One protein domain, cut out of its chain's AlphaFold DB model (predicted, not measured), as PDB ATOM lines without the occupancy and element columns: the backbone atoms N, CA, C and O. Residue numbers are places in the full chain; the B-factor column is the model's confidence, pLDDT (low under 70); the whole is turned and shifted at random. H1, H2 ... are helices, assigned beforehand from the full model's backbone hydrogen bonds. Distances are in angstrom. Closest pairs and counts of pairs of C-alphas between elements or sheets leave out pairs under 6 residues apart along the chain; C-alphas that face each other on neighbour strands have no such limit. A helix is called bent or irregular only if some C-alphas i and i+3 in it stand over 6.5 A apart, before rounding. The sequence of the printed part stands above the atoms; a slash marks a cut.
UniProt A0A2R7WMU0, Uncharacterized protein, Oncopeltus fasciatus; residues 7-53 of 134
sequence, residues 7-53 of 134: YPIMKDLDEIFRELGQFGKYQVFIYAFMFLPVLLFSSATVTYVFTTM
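What this domain is: This is residues 7 to 53 of the 134 residues of an uncharacterized protein of Oncopeltus fasciatus (UniProt A0A2R7WMU0). Two helices without a shared core make an open, flat V with unequal arms: the shorter H1 leads into a bare turn at residues 21 to 24, and the longer H2 runs away from that corner as a single long arm. The space between the arms is empty. The printed part has 47 residues with two named helices, H1 then H2, and no named strand; its class is all helix. It is extended, with a radius of gyration of the C-alphas of 17.5 A and spans of 48 by 29 by 9 A.

Where its parts are: H1 is residues 7 to 20, 20.4 A from first to last C-alpha; it begins at C-alpha 7, (225.790, 192.357, 110.961). H2 is residues 25 to 52, 40.5 A long, from C-alpha 25 at (201.184, 187.182, 125.828) to C-alpha 52 at (222.418, 204.214, 155.856). H2 is neither bent nor irregular, but only just: C-alphas 34 and 37 are 6.4 A apart.

How they stand to each other: A tight link of 4 residues, 21 to 24, joins H1 to H2. H1 and H2 are apart, with no C-alpha of the one within 8 A of the other. In H1 every O i to N i+4 pair is within hydrogen-bond range; in H2 22 of 24 are. Residues 7 to 53 stand free: no C-alphas 8 or more residues apart along the chain are within 10 A of each other.

The domain as a whole: The two C-alphas farthest apart, those of Glu 19 and Met 53, are 48.5 A apart, and those of Tyr 7 and Met 53, the first and last printed, 46.0 A. The printed part has no cut. The mean pLDDT of the printed part is 83.9; residues 21 to 23 and residue 53 are under 70.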
ATOM      1  N   TYR A   7     226.669 193.039 111.906       72.00
ATOM      2  CA  TYR A   7     225.790 192.357 110.961       72.00
ATOM      3  C   TYR A   7     225.578 190.853 111.242       72.00
ATOM      4  O   TYR A   7     224.424 190.428 111.257       72.00
ATOM      5  N   PRO A   8     226.621 190.034 111.504       73.00
ATOM      6  CA  PRO A   8     226.435 188.624 111.868       73.00
ATOM      7  C   PRO A   8     225.644 188.443 113.170       73.00
ATOM      8  O   PRO A   8     224.760 187.602 113.226       73.00
ATOM      9  N   ILE A   9     225.890 189.293 114.171       71.56
ATOM     10  CA  ILE A   9     225.264 189.193 115.500       71.56
ATOM     11  C   ILE A   9     223.751 189.429 115.413       71.56
ATOM     12  O   ILE A   9     222.976 188.725 116.054       71.56
ATOM     13  N   MET A  10     223.323 190.400 114.600       70.06
ATOM     14  CA  MET A  10     221.899 190.670 114.380       70.06
ATOM     15  C   MET A  10     221.207 189.494 113.674       70.06
ATOM     16  O   MET A  10     220.106 189.111 114.051       70.06
ATOM     17  N   LYS A  11     221.875 188.891 112.679       74.12
ATOM     18  CA  LYS A  11     221.332 187.760 111.914       74.12
ATOM     19  C   LYS A  11     221.152 186.510 112.781       74.12
ATOM     20  O   LYS A  11     220.127 185.847 112.666       74.12
ATOM     21  N   ASP A  12     222.115 186.221 113.655       80.00
ATOM     22  CA  ASP A  12     222.028 185.091 114.587       80.00
ATOM     23  C   ASP A  12     220.901 185.290 115.616       80.00
ATOM     24  O   ASP A  12     220.193 184.345 115.953       80.00
ATOM     25  N   LEU A  13     220.681 186.523 116.086       78.69
ATOM     26  CA  LEU A  13     219.615 186.828 117.043       78.69
ATOM     27  C   LEU A  13     218.212 186.668 116.435       78.69
ATOM     28  O   LEU A  13     217.324 186.107 117.076       78.69
ATOM     29  N   ASP A  14     218.019 187.120 115.195       76.69
ATOM     30  CA  ASP A  14     216.752 186.954 114.474       76.69
ATOM     31  C   ASP A  14     216.456 185.476 114.156       76.69
ATOM     32  O   ASP A  14     215.306 185.042 114.254       76.69
ATOM     33  N   GLU A  15     217.479 184.680 113.823       79.62
ATOM     34  CA  GLU A  15     217.360 183.226 113.626       79.62
ATOM     35  C   GLU A  15     216.932 182.535 114.933       79.62
ATOM     36  O   GLU A  15     215.983 181.748 114.938       79.62
ATOM     37  N   ILE A  16     217.543 182.911 116.064       78.38
ATOM     38  CA  ILE A  16     217.180 182.423 117.403       78.38
ATOM     39  C   ILE A  16     215.737 182.802 117.761       78.38
ATOM     40  O   ILE A  16     214.983 181.961 118.254       78.38
ATOM     41  N   PHE A  17     215.299 184.035 117.486       72.38
ATOM     42  CA  PHE A  17     213.899 184.424 117.703       72.38
ATOM     43  C   PHE A  17     212.926 183.655 116.808       72.38
ATOM     44  O   PHE A  17     211.786 183.406 117.208       72.38
ATOM     45  N   ARG A  18     213.370 183.235 115.620       70.75
ATOM     46  CA  ARG A  18     212.574 182.399 114.723       70.75
ATOM     47  C   ARG A  18     212.413 180.973 115.254       70.75
ATOM     48  O   ARG A  18     211.328 180.416 115.113       70.75
ATOM     49  N   GLU A  19     213.445 180.406 115.883       72.50
ATOM     50  CA  GLU A  19     213.388 179.073 116.505       72.50
ATOM     51  C   GLU A  19     212.632 179.049 117.843       72.50
ATOM     52  O   GLU A  19     211.938 178.078 118.141       72.50
ATOM     53  N   LEU A  20     212.710 180.124 118.636       71.94
ATOM     54  CA  LEU A  20     212.019 180.242 119.928       71.94
ATOM     55  C   LEU A  20     210.503 180.487 119.803       71.94
ATOM     56  O   LEU A  20     209.768 180.317 120.780       71.94
ATOM     57  N   GLY A  21     210.025 180.864 118.614       68.19
ATOM     58  CA  GLY A  21     208.640 181.259 118.376       68.19
ATOM     59  C   GLY A  21     208.337 182.685 118.855       68.19
ATOM     60  O   GLY A  21     209.017 183.252 119.709       68.19
ATOM     61  N   GLN A  22     207.303 183.302 118.276       68.38
ATOM     62  CA  GLN A  22     206.931 184.688 118.572       68.38
ATOM     63  C   GLN A  22     206.553 184.849 120.055       68.38
ATOM     64  O   GLN A  22     205.761 184.062 120.573       68.38
ATOM     65  N   PHE A  23     207.086 185.887 120.715       69.00
ATOM     66  CA  PHE A  23     206.819 186.181 122.127       69.00
ATOM     67  C   PHE A  23     205.307 186.220 122.405       69.00
ATOM     68  O   PHE A  23     204.587 187.120 121.969       69.00
ATOM     69  N   GLY A  24     204.815 185.217 123.127       82.38
ATOM     70  CA  GLY A  24     203.408 185.089 123.477       82.38
ATOM     71  C   GLY A  24     203.021 186.011 124.634       82.38
ATOM     72  O   GLY A  24     203.832 186.327 125.504       82.38
ATOM     73  N   LYS A  25     201.734 186.376 124.716       82.38
ATOM     74  CA  LYS A  25     201.184 187.182 125.828       82.38
ATOM     75  C   LYS A  25     201.491 186.572 127.205       82.38
ATOM     76  O   LYS A  25     201.761 187.297 128.156       82.38
ATOM     77  N   TYR A  26     201.497 185.240 127.291       86.81
ATOM     78  CA  TYR A  26     201.838 184.503 128.510       86.81
ATOM     79  C   TYR A  26     203.312 184.638 128.899       86.81
ATOM     80  O   TYR A  26     203.608 184.785 130.079       86.81
ATOM     81  N   GLN A  27     204.235 184.639 127.932       86.94
ATOM     82  CA  GLN A  27     205.660 184.830 128.211       86.94
ATOM     83  C   GLN A  27     205.910 186.237 128.752       86.94
ATOM     84  O   GLN A  27     206.574 186.379 129.771       86.94
ATOM     85  N   VAL A  28     205.306 187.265 128.144       87.94
ATOM     86  CA  VAL A  28     205.395 188.650 128.641       87.94
ATOM     87  C   VAL A  28     204.885 188.755 130.079       87.94
ATOM     88  O   VAL A  28     205.536 189.378 130.914       87.94
ATOM     89  N   PHE A  29     203.758 188.109 130.385       90.94
ATOM     90  CA  PHE A  29     203.212 188.079 131.739       90.94
ATOM     91  C   PHE A  29     204.198 187.428 132.716       90.94
ATOM     92  O   PHE A  29     204.577 188.051 133.699       90.94
ATOM     93  N   ILE A  30     204.695 186.225 132.419       90.94
ATOM     94  CA  ILE A  30     205.654 185.526 133.290       90.94
ATOM     95  C   ILE A  30     206.937 186.339 133.493       90.94
ATOM     96  O   ILE A  30     207.391 186.463 134.628       90.94
ATOM     97  N   TYR A  31     207.486 186.955 132.443       91.00
ATOM     98  CA  TYR A  31     208.648 187.835 132.579       91.00
ATOM     99  C   TYR A  31     208.348 189.063 133.442       91.00
ATOM    100  O   TYR A  31     209.173 189.414 134.280       91.00
ATOM    101  N   ALA A  32     207.173 189.681 133.312       91.56
ATOM    102  CA  ALA A  32     206.773 190.794 134.174       91.56
ATOM    103  C   ALA A  32     206.663 190.364 135.649       91.56
ATOM    104  O   ALA A  32     207.167 191.061 136.532       91.56
ATOM    105  N   PHE A  33     206.085 189.187 135.920       93.44
ATOM    106  CA  PHE A  33     206.025 188.615 137.270       93.44
ATOM    107  C   PHE A  33     207.400 188.245 137.822       93.44
ATOM    108  O   PHE A  33     207.612 188.380 139.022       93.44
ATOM    109  N   MET A  34     208.339 187.814 136.977       93.75
ATOM    110  CA  MET A  34     209.727 187.564 137.378       93.75
ATOM    111  C   MET A  34     210.509 188.859 137.629       93.75
ATOM    112  O   MET A  34     211.348 188.897 138.524       93.75
ATOM    113  N   PHE A  35     210.227 189.930 136.885       94.75
ATOM    114  CA  PHE A  35     210.873 191.231 137.074       94.75
ATOM    115  C   PHE A  35     210.400 191.951 138.337       94.75
ATOM    116  O   PHE A  35     211.200 192.617 138.991       94.75
ATOM    117  N   LEU A  36     209.127 191.808 138.706       94.44
ATOM    118  CA  LEU A  36     208.554 192.462 139.882       94.44
ATOM    119  C   LEU A  36     209.366 192.236 141.182       94.44
ATOM    120  O   LEU A  36     209.740 193.230 141.804       94.44
ATOM    121  N   PRO A  37     209.709 190.999 141.603       94.75
ATOM    122  CA  PRO A  37     210.515 190.784 142.806       94.75
ATOM    123  C   PRO A  37     211.939 191.343 142.678       94.75
ATOM    124  O   PRO A  37     212.488 191.822 143.667       94.75
ATOM    125  N   VAL A  38     212.525 191.340 141.475       96.19
ATOM    126  CA  VAL A  38     213.858 191.919 141.226       96.19
ATOM    127  C   VAL A  38     213.838 193.433 141.426       96.19
ATOM    128  O   VAL A  38     214.731 193.979 142.072       96.19
ATOM    129  N   LEU A  39     212.803 194.113 140.928       96.12
ATOM    130  CA  LEU A  39     212.632 195.553 141.111       96.12
ATOM    131  C   LEU A  39     212.434 195.910 142.585       96.12
ATOM    132  O   LEU A  39     213.074 196.837 143.077       96.12
ATOM    133  N   LEU A  40     211.608 195.147 143.306       95.00
ATOM    134  CA  LEU A  40     211.403 195.355 144.739       95.00
ATOM    135  C   LEU A  40     212.713 195.176 145.520       95.00
ATOM    136  O   LEU A  40     213.080 196.047 146.309       95.00
ATOM    137  N   PHE A  41     213.472 194.114 145.242       95.94
ATOM    138  CA  PHE A  41     214.766 193.876 145.882       95.94
ATOM    139  C   PHE A  41     215.804 194.967 145.566       95.94
ATOM    140  O   PHE A  41     216.510 195.448 146.457       95.94
ATOM    141  N   SER A  42     215.872 195.404 144.307       95.81
ATOM    142  CA  SER A  42     216.754 196.495 143.890       95.81
ATOM    143  C   SER A  42     216.380 197.806 144.582       95.81
ATOM    144  O   SER A  42     217.258 198.472 145.125       95.81
ATOM    145  N   SER A  43     215.087 198.139 144.645       94.75
ATOM    146  CA  SER A  43     214.609 199.356 145.310       94.75
ATOM    147  C   SER A  43     214.942 199.379 146.804       94.75
ATOM    148  O   SER A  43     215.364 200.414 147.319       94.75
ATOM    149  N   ALA A  44     214.839 198.233 147.485       92.88
ATOM    150  CA  ALA A  44     215.208 198.108 148.891       92.88
ATOM    151  C   ALA A  44     216.714 198.327 149.096       92.88
ATOM    152  O   ALA A  44     217.108 199.067 149.992       92.88
ATOM    153  N   THR A  45     217.549 197.749 148.228       92.88
ATOM    154  CA  THR A  45     219.009 197.941 148.273       92.88
ATOM    155  C   THR A  45     219.398 199.402 148.044       92.88
ATOM    156  O   THR A  45     220.222 199.940 148.776       92.88
ATOM    157  N   VAL A  46     218.792 200.064 147.055       90.94
ATOM    158  CA  VAL A  46     219.050 201.484 146.769       90.94
ATOM    159  C   VAL A  46     218.624 202.357 147.946       90.94
ATOM    160  O   VAL A  46     219.395 203.202 148.393       90.94
ATOM    161  N   THR A  47     217.429 202.113 148.489       91.69
ATOM    162  CA  THR A  47     216.928 202.838 149.663       91.69
ATOM    163  C   THR A  47     217.873 202.664 150.844       91.69
ATOM    164  O   THR A  47     218.248 203.657 151.449       91.69
ATOM    165  N   TYR A  48     218.327 201.436 151.117       89.69
ATOM    166  CA  TYR A  48     219.279 201.150 152.187       89.69
ATOM    167  C   TYR A  48     220.558 201.983 152.060       89.69
ATOM    168  O   TYR A  48     220.957 202.626 153.024       89.69
ATOM    169  N   VAL A  49     221.166 202.040 150.869       88.12
ATOM    170  CA  VAL A  49     222.380 202.843 150.646       88.12
ATOM    171  C   VAL A  49     222.139 204.320 150.968       88.12
ATOM    172  O   VAL A  49     222.961 204.918 151.650       88.12
ATOM    173  N   PHE A  50     221.008 204.895 150.550       83.38
ATOM    174  CA  PHE A  50     220.691 206.294 150.850       83.38
ATOM    175  C   PHE A  50     220.312 206.537 152.316       83.38
ATOM    176  O   PHE A  50     220.669 207.572 152.864       83.38
ATOM    177  N   THR A  51     219.619 205.602 152.971       83.88
ATOM    178  CA  THR A  51     219.209 205.751 154.379       83.88
ATOM    179  C   THR A  51     220.330 205.458 155.368       83.88
ATOM    180  O   THR A  51     220.310 205.968 156.478       83.88
ATOM    181  N   THR A  52     221.287 204.603 154.999       77.25
ATOM    182  CA  THR A  52     222.418 204.214 155.856       77.25
ATOM    183  C   THR A  52     223.639 205.106 155.632       77.25
ATOM    184  O   THR A  52     224.597 205.029 156.398       77.25
ATOM    185  N   MET A  53     223.600 206.003 154.644       69.25
ATOM    186  CA  MET A  53     224.568 207.093 154.486       69.25
ATOM    187  C   MET A  53     224.328 208.213 155.518       69.25
ATOM    188  O   MET A  53     224.297 209.391 155.181       69.25
TER     189      MET A  53